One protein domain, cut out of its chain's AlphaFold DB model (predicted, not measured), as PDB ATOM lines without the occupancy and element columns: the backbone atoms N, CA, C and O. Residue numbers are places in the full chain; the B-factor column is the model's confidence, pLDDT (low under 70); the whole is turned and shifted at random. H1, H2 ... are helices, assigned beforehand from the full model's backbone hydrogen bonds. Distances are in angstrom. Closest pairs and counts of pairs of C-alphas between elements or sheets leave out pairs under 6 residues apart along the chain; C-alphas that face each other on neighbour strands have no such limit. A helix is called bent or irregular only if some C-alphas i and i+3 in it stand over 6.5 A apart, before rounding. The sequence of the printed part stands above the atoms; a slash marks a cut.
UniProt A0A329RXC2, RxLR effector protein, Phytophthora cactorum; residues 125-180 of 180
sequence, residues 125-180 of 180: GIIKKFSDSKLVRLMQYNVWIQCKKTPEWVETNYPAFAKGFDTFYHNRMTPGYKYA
ATOM      1  N   GLY A 125     -31.251   4.642   1.405       41.62
ATOM      2  CA  GLY A 125     -29.996   5.413   1.312       41.62
ATOM      3  C   GLY A 125     -29.025   4.926   0.222       41.62
ATOM      4  O   GLY A 125     -28.152   5.674  -0.212       41.62
ATOM      5  N   ILE A 126     -29.231   3.703  -0.278       43.59
ATOM      6  CA  ILE A 126     -28.605   3.124  -1.477       43.59
ATOM      7  C   ILE A 126     -28.771   4.051  -2.696       43.59
ATOM      8  O   ILE A 126     -27.818   4.251  -3.450       43.59
ATOM      9  N   ILE A 127     -29.938   4.686  -2.854       49.88
ATOM     10  CA  ILE A 127     -30.244   5.593  -3.971       49.88
ATOM     11  C   ILE A 127     -29.246   6.761  -4.034       49.88
ATOM     12  O   ILE A 127     -28.885   7.171  -5.133       49.88
ATOM     13  N   LYS A 128     -28.699   7.218  -2.896       47.28
ATOM     14  CA  LYS A 128     -27.680   8.287  -2.829       47.28
ATOM     15  C   LYS A 128     -26.298   7.879  -3.377       47.28
ATOM     16  O   LYS A 128     -25.438   8.733  -3.527       47.28
ATOM     17  N   LYS A 129     -26.057   6.589  -3.654       47.75
ATOM     18  CA  LYS A 129     -24.865   6.115  -4.391       47.75
ATOM     19  C   LYS A 129     -25.177   5.725  -5.837       47.75
ATOM     20  O   LYS A 129     -24.306   5.798  -6.694       47.75
ATOM     21  N   PHE A 130     -26.415   5.323  -6.126       46.28
ATOM     22  CA  PHE A 130     -26.848   5.004  -7.490       46.28
ATOM     23  C   PHE A 130     -27.178   6.268  -8.312       46.28
ATOM     24  O   PHE A 130     -27.011   6.256  -9.534       46.28
ATOM     25  N   SER A 131     -27.558   7.370  -7.647       51.84
ATOM     26  CA  SER A 131     -27.857   8.695  -8.222       51.84
ATOM     27  C   SER A 131     -26.759   9.259  -9.116       51.84
ATOM     28  O   SER A 131     -27.052   9.923 -10.112       51.84
ATOM     29  N   ASP A 132     -25.500   9.019  -8.758       58.28
ATOM     30  CA  ASP A 132     -24.356   9.701  -9.363       58.28
ATOM     31  C   ASP A 132     -24.114   9.196 -10.787       58.28
ATOM     32  O   ASP A 132     -23.806   9.969 -11.701       58.28
ATOM     33  N   SER A 133     -24.374   7.905 -11.013       70.00
ATOM     34  CA  SER A 133     -24.265   7.280 -12.324       70.00
ATOM     35  C   SER A 133     -25.356   7.794 -13.281       70.00
ATOM     36  O   SER A 133     -26.548   7.500 -13.164       70.00
ATOM     37  N   LYS A 134     -24.937   8.578 -14.286       76.88
ATOM     38  CA  LYS A 134     -25.823   9.183 -15.304       76.88
ATOM     39  C   LYS A 134     -26.733   8.156 -15.996       76.88
ATOM     40  O   LYS A 134     -27.867   8.492 -16.321       76.88
ATOM     41  N   LEU A 135     -26.255   6.923 -16.186       73.38
ATOM     42  CA  LEU A 135     -26.994   5.847 -16.849       73.38
ATOM     43  C   LEU A 135     -28.142   5.303 -15.982       73.38
ATOM     44  O   LEU A 135     -29.266   5.233 -16.472       73.38
ATOM     45  N   VAL A 136     -27.914   5.004 -14.693       73.81
ATOM     46  CA  VAL A 136     -28.998   4.563 -13.787       73.81
ATOM     47  C   VAL A 136     -30.031   5.672 -13.614       73.81
ATOM     48  O   VAL A 136     -31.224   5.403 -13.691       73.81
ATOM     49  N   ARG A 137     -29.593   6.930 -13.485       80.00
ATOM     50  CA  ARG A 137     -30.492   8.092 -13.437       80.00
ATOM     51  C   ARG A 137     -31.375   8.207 -14.692       80.00
ATOM     52  O   ARG A 137     -32.573   8.427 -14.559       80.00
ATOM     53  N   LEU A 138     -30.839   7.966 -15.893       80.75
ATOM     54  CA  LEU A 138     -31.647   7.897 -17.123       80.75
ATOM     55  C   LEU A 138     -32.635   6.718 -17.126       80.75
ATOM     56  O   LEU A 138     -33.778   6.886 -17.550       80.75
ATOM     57  N   MET A 139     -32.232   5.540 -16.635       77.25
ATOM     58  CA  MET A 139     -33.140   4.391 -16.493       77.25
ATOM     59  C   MET A 139     -34.277   4.686 -15.505       77.25
ATOM     60  O   MET A 139     -35.439   4.436 -15.821       77.25
ATOM     61  N   GLN A 140     -33.965   5.300 -14.361       79.75
ATOM     62  CA  GLN A 140     -34.934   5.749 -13.359       79.75
ATOM     63  C   GLN A 140     -35.979   6.693 -13.979       79.75
ATOM     64  O   GLN A 140     -37.179   6.515 -13.775       79.75
ATOM     65  N   TYR A 141     -35.534   7.647 -14.803       82.69
ATOM     66  CA  TYR A 141     -36.414   8.599 -15.486       82.69
ATOM     67  C   TYR A 141     -37.283   7.935 -16.564       82.69
ATOM     68  O   TYR A 141     -38.467   8.256 -16.683       82.69
ATOM     69  N   ASN A 142     -36.733   6.978 -17.322       81.50
ATOM     70  CA  ASN A 142     -37.510   6.173 -18.272       81.50
ATOM     71  C   ASN A 142     -38.633   5.398 -17.561       81.50
ATOM     72  O   ASN A 142     -39.769   5.403 -18.036       81.50
ATOM     73  N   VAL A 143     -38.340   4.783 -16.408       77.44
ATOM     74  CA  VAL A 143     -39.341   4.080 -15.586       77.44
ATOM     75  C   VAL A 143     -40.421   5.045 -15.094       77.44
ATOM     76  O   VAL A 143     -41.603   4.744 -15.234       77.44
ATOM     77  N   TRP A 144     -40.061   6.226 -14.583       82.38
ATOM     78  CA  TRP A 144     -41.046   7.208 -14.109       82.38
ATOM     79  C   TRP A 144     -41.964   7.740 -15.223       82.38
ATOM     80  O   TRP A 144     -43.175   7.814 -15.005       82.38
ATOM     81  N   ILE A 145     -41.442   8.006 -16.429       81.12
ATOM     82  CA  ILE A 145     -42.273   8.347 -17.603       81.12
ATOM     83  C   ILE A 145     -43.207   7.184 -17.973       81.12
ATOM     84  O   ILE A 145     -44.408   7.399 -18.149       81.12
ATOM     85  N   GLN A 146     -42.704   5.947 -18.027       72.56
ATOM     86  CA  GLN A 146     -43.518   4.772 -18.369       72.56
ATOM     87  C   GLN A 146     -44.609   4.487 -17.316       72.56
ATOM     88  O   GLN A 146     -45.716   4.067 -17.653       72.56
ATOM     89  N   CYS A 147     -44.331   4.781 -16.044       74.50
ATOM     90  CA  CYS A 147     -45.294   4.745 -14.942       74.50
ATOM     91  C   CYS A 147     -46.239   5.965 -14.891       74.50
ATOM     92  O   CYS A 147     -47.021   6.065 -13.945       74.50
ATOM     93  N   LYS A 148     -46.179   6.876 -15.878       79.56
ATOM     94  CA  LYS A 148     -46.960   8.125 -15.962       79.56
ATOM     95  C   LYS A 148     -46.856   9.004 -14.705       79.56
ATOM     96  O   LYS A 148     -47.859   9.525 -14.220       79.56
ATOM     97  N   LYS A 149     -45.650   9.148 -14.150       80.88
ATOM     98  CA  LYS A 149     -45.376  10.065 -13.033       80.88
ATOM     99  C   LYS A 149     -45.122  11.485 -13.549       80.88
ATOM    100  O   LYS A 149     -44.338  11.664 -14.477       80.88
ATOM    101  N   THR A 150     -45.768  12.473 -12.930       84.69
ATOM    102  CA  THR A 150     -45.524  13.903 -13.174       84.69
ATOM    103  C   THR A 150     -44.218  14.362 -12.511       84.69
ATOM    104  O   THR A 150     -43.775  13.724 -11.546       84.69
ATOM    105  N   PRO A 151     -43.592  15.460 -12.981       84.06
ATOM    106  CA  PRO A 151     -42.430  16.044 -12.311       84.06
ATOM    107  C   PRO A 151     -42.730  16.437 -10.854       84.06
ATOM    108  O   PRO A 151     -41.943  16.096  -9.981       84.06
ATOM    109  N   GLU A 152     -43.910  16.993 -10.566       85.69
ATOM    110  CA  GLU A 152     -44.394  17.331  -9.210       85.69
ATOM    111  C   GLU A 152     -44.365  16.134  -8.238       85.69
ATOM    112  O   GLU A 152     -43.974  16.250  -7.072       85.69
ATOM    113  N   TRP A 153     -44.749  14.940  -8.713       87.25
ATOM    114  CA  TRP A 153     -44.695  13.720  -7.902       87.25
ATOM    115  C   TRP A 153     -43.245  13.307  -7.616       87.25
ATOM    116  O   TRP A 153     -42.935  12.869  -6.506       87.25
ATOM    117  N   VAL A 154     -42.348  13.466  -8.594       85.56
ATOM    118  CA  VAL A 154     -40.911  13.208  -8.416       85.56
ATOM    119  C   VAL A 154     -40.269  14.255  -7.505       85.56
ATOM    120  O   VAL A 154     -39.426  13.889  -6.696       85.56
ATOM    121  N   GLU A 155     -40.695  15.514  -7.546       86.19
ATOM    122  CA  GLU A 155     -40.242  16.553  -6.615       86.19
ATOM    123  C   GLU A 155     -40.652  16.251  -5.173       86.19
ATOM    124  O   GLU A 155     -39.806  16.245  -4.280       86.19
ATOM    125  N   THR A 156     -41.916  15.878  -4.970       82.75
ATOM    126  CA  THR A 156     -42.470  15.545  -3.649       82.75
ATOM    127  C   THR A 156     -41.793  14.322  -3.009       82.75
ATOM    128  O   THR A 156     -41.603  14.284  -1.795       82.75
ATOM    129  N   ASN A 157     -41.432  13.303  -3.802       82.56
ATOM    130  CA  ASN A 157     -40.920  12.018  -3.292       82.56
ATOM    131  C   ASN A 157     -39.387  11.872  -3.409       82.56
ATOM    132  O   ASN A 157     -38.772  11.124  -2.650       82.56
ATOM    133  N   TYR A 158     -38.762  12.556  -4.372       80.56
ATOM    134  CA  TYR A 158     -37.360  12.389  -4.772       80.56
ATOM    135  C   TYR A 158     -36.716  13.739  -5.180       80.56
ATOM    136  O   TYR A 158     -36.178  13.851  -6.287       80.56
ATOM    137  N   PRO A 159     -36.693  14.767  -4.304       80.00
ATOM    138  CA  PRO A 159     -36.283  16.134  -4.664       80.00
ATOM    139  C   PRO A 159     -34.868  16.231  -5.265       80.00
ATOM    140  O   PRO A 159     -34.622  17.038  -6.157       80.00
ATOM    141  N   ALA A 160     -33.945  15.344  -4.869       78.94
ATOM    142  CA  ALA A 160     -32.595  15.251  -5.442       78.94
ATOM    143  C   ALA A 160     -32.557  14.902  -6.949       78.94
ATOM    144  O   ALA A 160     -31.531  15.098  -7.602       78.94
ATOM    145  N   PHE A 161     -33.655  14.382  -7.505       80.38
ATOM    146  CA  PHE A 161     -33.807  14.062  -8.925       80.38
ATOM    147  C   PHE A 161     -34.724  15.038  -9.671       80.38
ATOM    148  O   PHE A 161     -34.627  15.105 -10.896       80.38
ATOM    149  N   ALA A 162     -35.567  15.803  -8.964       84.25
ATOM    150  CA  ALA A 162     -36.628  16.649  -9.517       84.25
ATOM    151  C   ALA A 162     -36.172  17.477 -10.726       84.25
ATOM    152  O   ALA A 162     -36.588  17.207 -11.847       84.25
ATOM    153  N   LYS A 163     -35.208  18.385 -10.521       84.69
ATOM    154  CA  LYS A 163     -34.663  19.273 -11.563       84.69
ATOM    155  C   LYS A 163     -34.132  18.531 -12.798       84.69
ATOM    156  O   LYS A 163     -34.211  19.041 -13.907       84.69
ATOM    157  N   GLY A 164     -33.564  17.338 -12.618       85.50
ATOM    158  CA  GLY A 164     -33.043  16.542 -13.731       85.50
ATOM    159  C   GLY A 164     -34.117  15.718 -14.444       85.50
ATOM    160  O   GLY A 164     -34.003  15.494 -15.648       85.50
ATOM    161  N   PHE A 165     -35.135  15.256 -13.714       85.56
ATOM    162  CA  PHE A 165     -36.279  14.549 -14.282       85.56
ATOM    163  C   PHE A 165     -37.201  15.504 -15.035       85.56
ATOM    164  O   PHE A 165     -37.628  15.172 -16.130       85.56
ATOM    165  N   ASP A 166     -37.441  16.693 -14.492       87.25
ATOM    166  CA  ASP A 166     -38.249  17.754 -15.089       87.25
ATOM    167  C   ASP A 166     -37.756  18.137 -16.496       87.25
ATOM    168  O   ASP A 166     -38.471  17.957 -17.485       87.25
ATOM    169  N   THR A 167     -36.477  18.506 -16.628       86.38
ATOM    170  CA  THR A 167     -35.864  18.786 -17.939       86.38
ATOM    171  C   THR A 167     -35.936  17.578 -18.884       86.38
ATOM    172  O   THR A 167     -36.147  17.737 -20.084       86.38
ATOM    173  N   PHE A 168     -35.795  16.348 -18.373       85.81
ATOM    174  CA  PHE A 168     -35.914  15.129 -19.184       85.81
ATOM    175  C   PHE A 168     -37.360  14.838 -19.620       85.81
ATOM    176  O   PHE A 168     -37.577  14.339 -20.725       85.81
ATOM    177  N   TYR A 169     -38.338  15.162 -18.775       84.62
ATOM    178  CA  TYR A 169     -39.767  15.039 -19.038       84.62
ATOM    179  C   TYR A 169     -40.185  16.048 -20.111       84.62
ATOM    180  O   TYR A 169     -40.709  15.644 -21.147       84.62
ATOM    181  N   HIS A 170     -39.850  17.330 -19.942       84.25
ATOM    182  CA  HIS A 170     -40.129  18.369 -20.936       84.25
ATOM    183  C   HIS A 170     -39.446  18.096 -22.286       84.25
ATOM    184  O   HIS A 170     -40.125  18.100 -23.311       84.25
ATOM    185  N   ASN A 171     -38.162  17.721 -22.304       82.44
ATOM    186  CA  ASN A 171     -37.450  17.377 -23.547       82.44
ATOM    187  C   ASN A 171     -37.998  16.130 -24.271       82.44
ATOM    188  O   ASN A 171     -37.583  15.849 -25.397       82.44
ATOM    189  N   ARG A 172     -38.888  15.349 -23.638       76.56
ATOM    190  CA  ARG A 172     -39.495  14.152 -24.239       76.56
ATOM    191  C   ARG A 172     -40.995  14.278 -24.504       76.56
ATOM    192  O   ARG A 172     -41.485  13.620 -25.417       76.56
ATOM    193  N   MET A 173     -41.706  15.097 -23.731       73.19
ATOM    194  CA  MET A 173     -43.128  15.385 -23.934       73.19
ATOM    195  C   MET A 173     -43.361  16.518 -24.940       73.19
ATOM    196  O   MET A 173     -44.408  16.530 -25.581       73.19
ATOM    197  N   THR A 174     -42.400  17.429 -25.128       69.56
ATOM    198  CA  THR A 174     -42.465  18.481 -26.155       69.56
ATOM    199  C   THR A 174     -41.944  17.949 -27.498       69.56
ATOM    200  O   THR A 174     -40.744  17.676 -27.617       69.56
ATOM    201  N   PRO A 175     -42.783  17.812 -28.546       54.50
ATOM    202  CA  PRO A 175     -42.319  17.361 -29.854       54.50
ATOM    203  C   PRO A 175     -41.393  18.406 -30.491       54.50
ATOM    204  O   PRO A 175     -41.760  19.570 -30.611       54.50
ATOM    205  N   GLY A 176     -40.200  17.987 -30.927       59.69
ATOM    206  CA  GLY A 176     -39.279  18.815 -31.723       59.69
ATOM    207  C   GLY A 176     -38.023  19.335 -31.012       59.69
ATOM    208  O   GLY A 176     -37.095  19.754 -31.698       59.69
ATOM    209  N   TYR A 177     -37.917  19.235 -29.680       51.44
ATOM    210  CA  TYR A 177     -36.816  19.815 -28.878       51.44
ATOM    211  C   TYR A 177     -35.453  19.075 -28.972       51.44
ATOM    212  O   TYR A 177     -34.774  18.828 -27.976       51.44
ATOM    213  N   LYS A 178     -35.043  18.684 -30.188       49.22
ATOM    214  CA  LYS A 178     -33.732  18.077 -30.481       49.22
ATOM    215  C   LYS A 178     -32.751  18.993 -31.216       49.22
ATOM    216  O   LYS A 178     -31.558  18.724 -31.134       49.22
ATOM    217  N   TYR A 179     -33.238  20.023 -31.913       44.28
ATOM    218  CA  TYR A 179     -32.429  20.972 -32.689       44.28
ATOM    219  C   TYR A 179     -33.080  22.367 -32.664       44.28
ATOM    220  O   TYR A 179     -33.674  22.798 -33.652       44.28
ATOM    221  N   ALA A 180     -33.007  23.027 -31.508       41.94
ATOM    222  CA  ALA A 180     -33.400  24.417 -31.274       41.94
ATOM    223  C   ALA A 180     -32.312  25.090 -30.424       41.94
ATOM    224  O   ALA A 180     -31.751  24.368 -29.564       41.94
TER     225      ALA A 180
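What this domain is: This is residues 125 to 180 of the 180 residues of the protein "RxLR effector protein" of Phytophthora cactorum (UniProt A0A329RXC2). A long helix, H4, has the shorter H3 folded back beside its first part as a helical hairpin, while H2 crosses the middle of H4 at a steep angle. The one-turn helix H1 sits by the first part of H2, and the last residues, 174 to 180, stick out as a tail past the far end of H4. The printed part has 56 residues with four named helices, in the order H1, H2, H3, H4, and no named strand; its class is all helix. It is compact, with a radius of gyration of the C-alphas of 11.6 A, and its elongated outline spans 37 by 21 by 18 A.

How they stand to each other: H1, residues 127 to 130, is joined by a tight link to H2, residues 134 to 146. The two are close but not clearly touching, and their closest C-alphas, those of Phe 130 and Val 136, are 6.7 A apart. A tight link leads on to H3, residues 151 to 157, and H2 and H3 are near each other, with 5 pairs of C-alphas within 10 A. One residue, Tyr 158, makes the tight link to H4, residues 159 to 173. H4 is irregular: C-alphas 160 and 163 are 7.6 A apart, against about 5 A in a regular helix, and its line is a rough one. H3 and H4 form a hairpin and touch, with the C-alphas of Glu 155 and Ala 162 closest at 4.6 A. They run opposite ways at a shallow tilt of 20 degrees. H2 and H4 only just touch, with 3 pairs of C-alphas within 8 A; H2 touches H4 with residues 141 to 145 alone, H4 touches H2 with residues 165 to 169 alone, and the closest C-alphas, those of Tyr 141 and Phe 165, are 6.1 A apart. These two run the same way at a steep tilt of 64 degrees. H1 is apart from H3 and from H4. In H2 and H3 every O i to N i+4 pair is within hydrogen-bond range, in H4 8 of 11 are, and H1 is too short for such a pair.

Where its parts are: H1 begins at C-alpha 127 (-30.244, 5.593, -3.971) and measures 4.9 A from first to last C-alpha. H2 measures 18.5 A and H3 10.0 A. H4 measures 20.5 A, from C-alpha 159 (-36.283, 16.134, -4.664) to C-alpha 173 (-43.128, 15.385, -23.934).

The domain as a whole: The C-alphas of Gly 125 and Ala 180, the first and last printed, are the two farthest apart, at 37.9 A. The printed part has no cut and no long link, and Ala 180 is the chain's last residue. Residues 174 to 180 stand free. The mean pLDDT of the printed part is 72.9, and residues 125 to 132 and 174 to 180 are under 70.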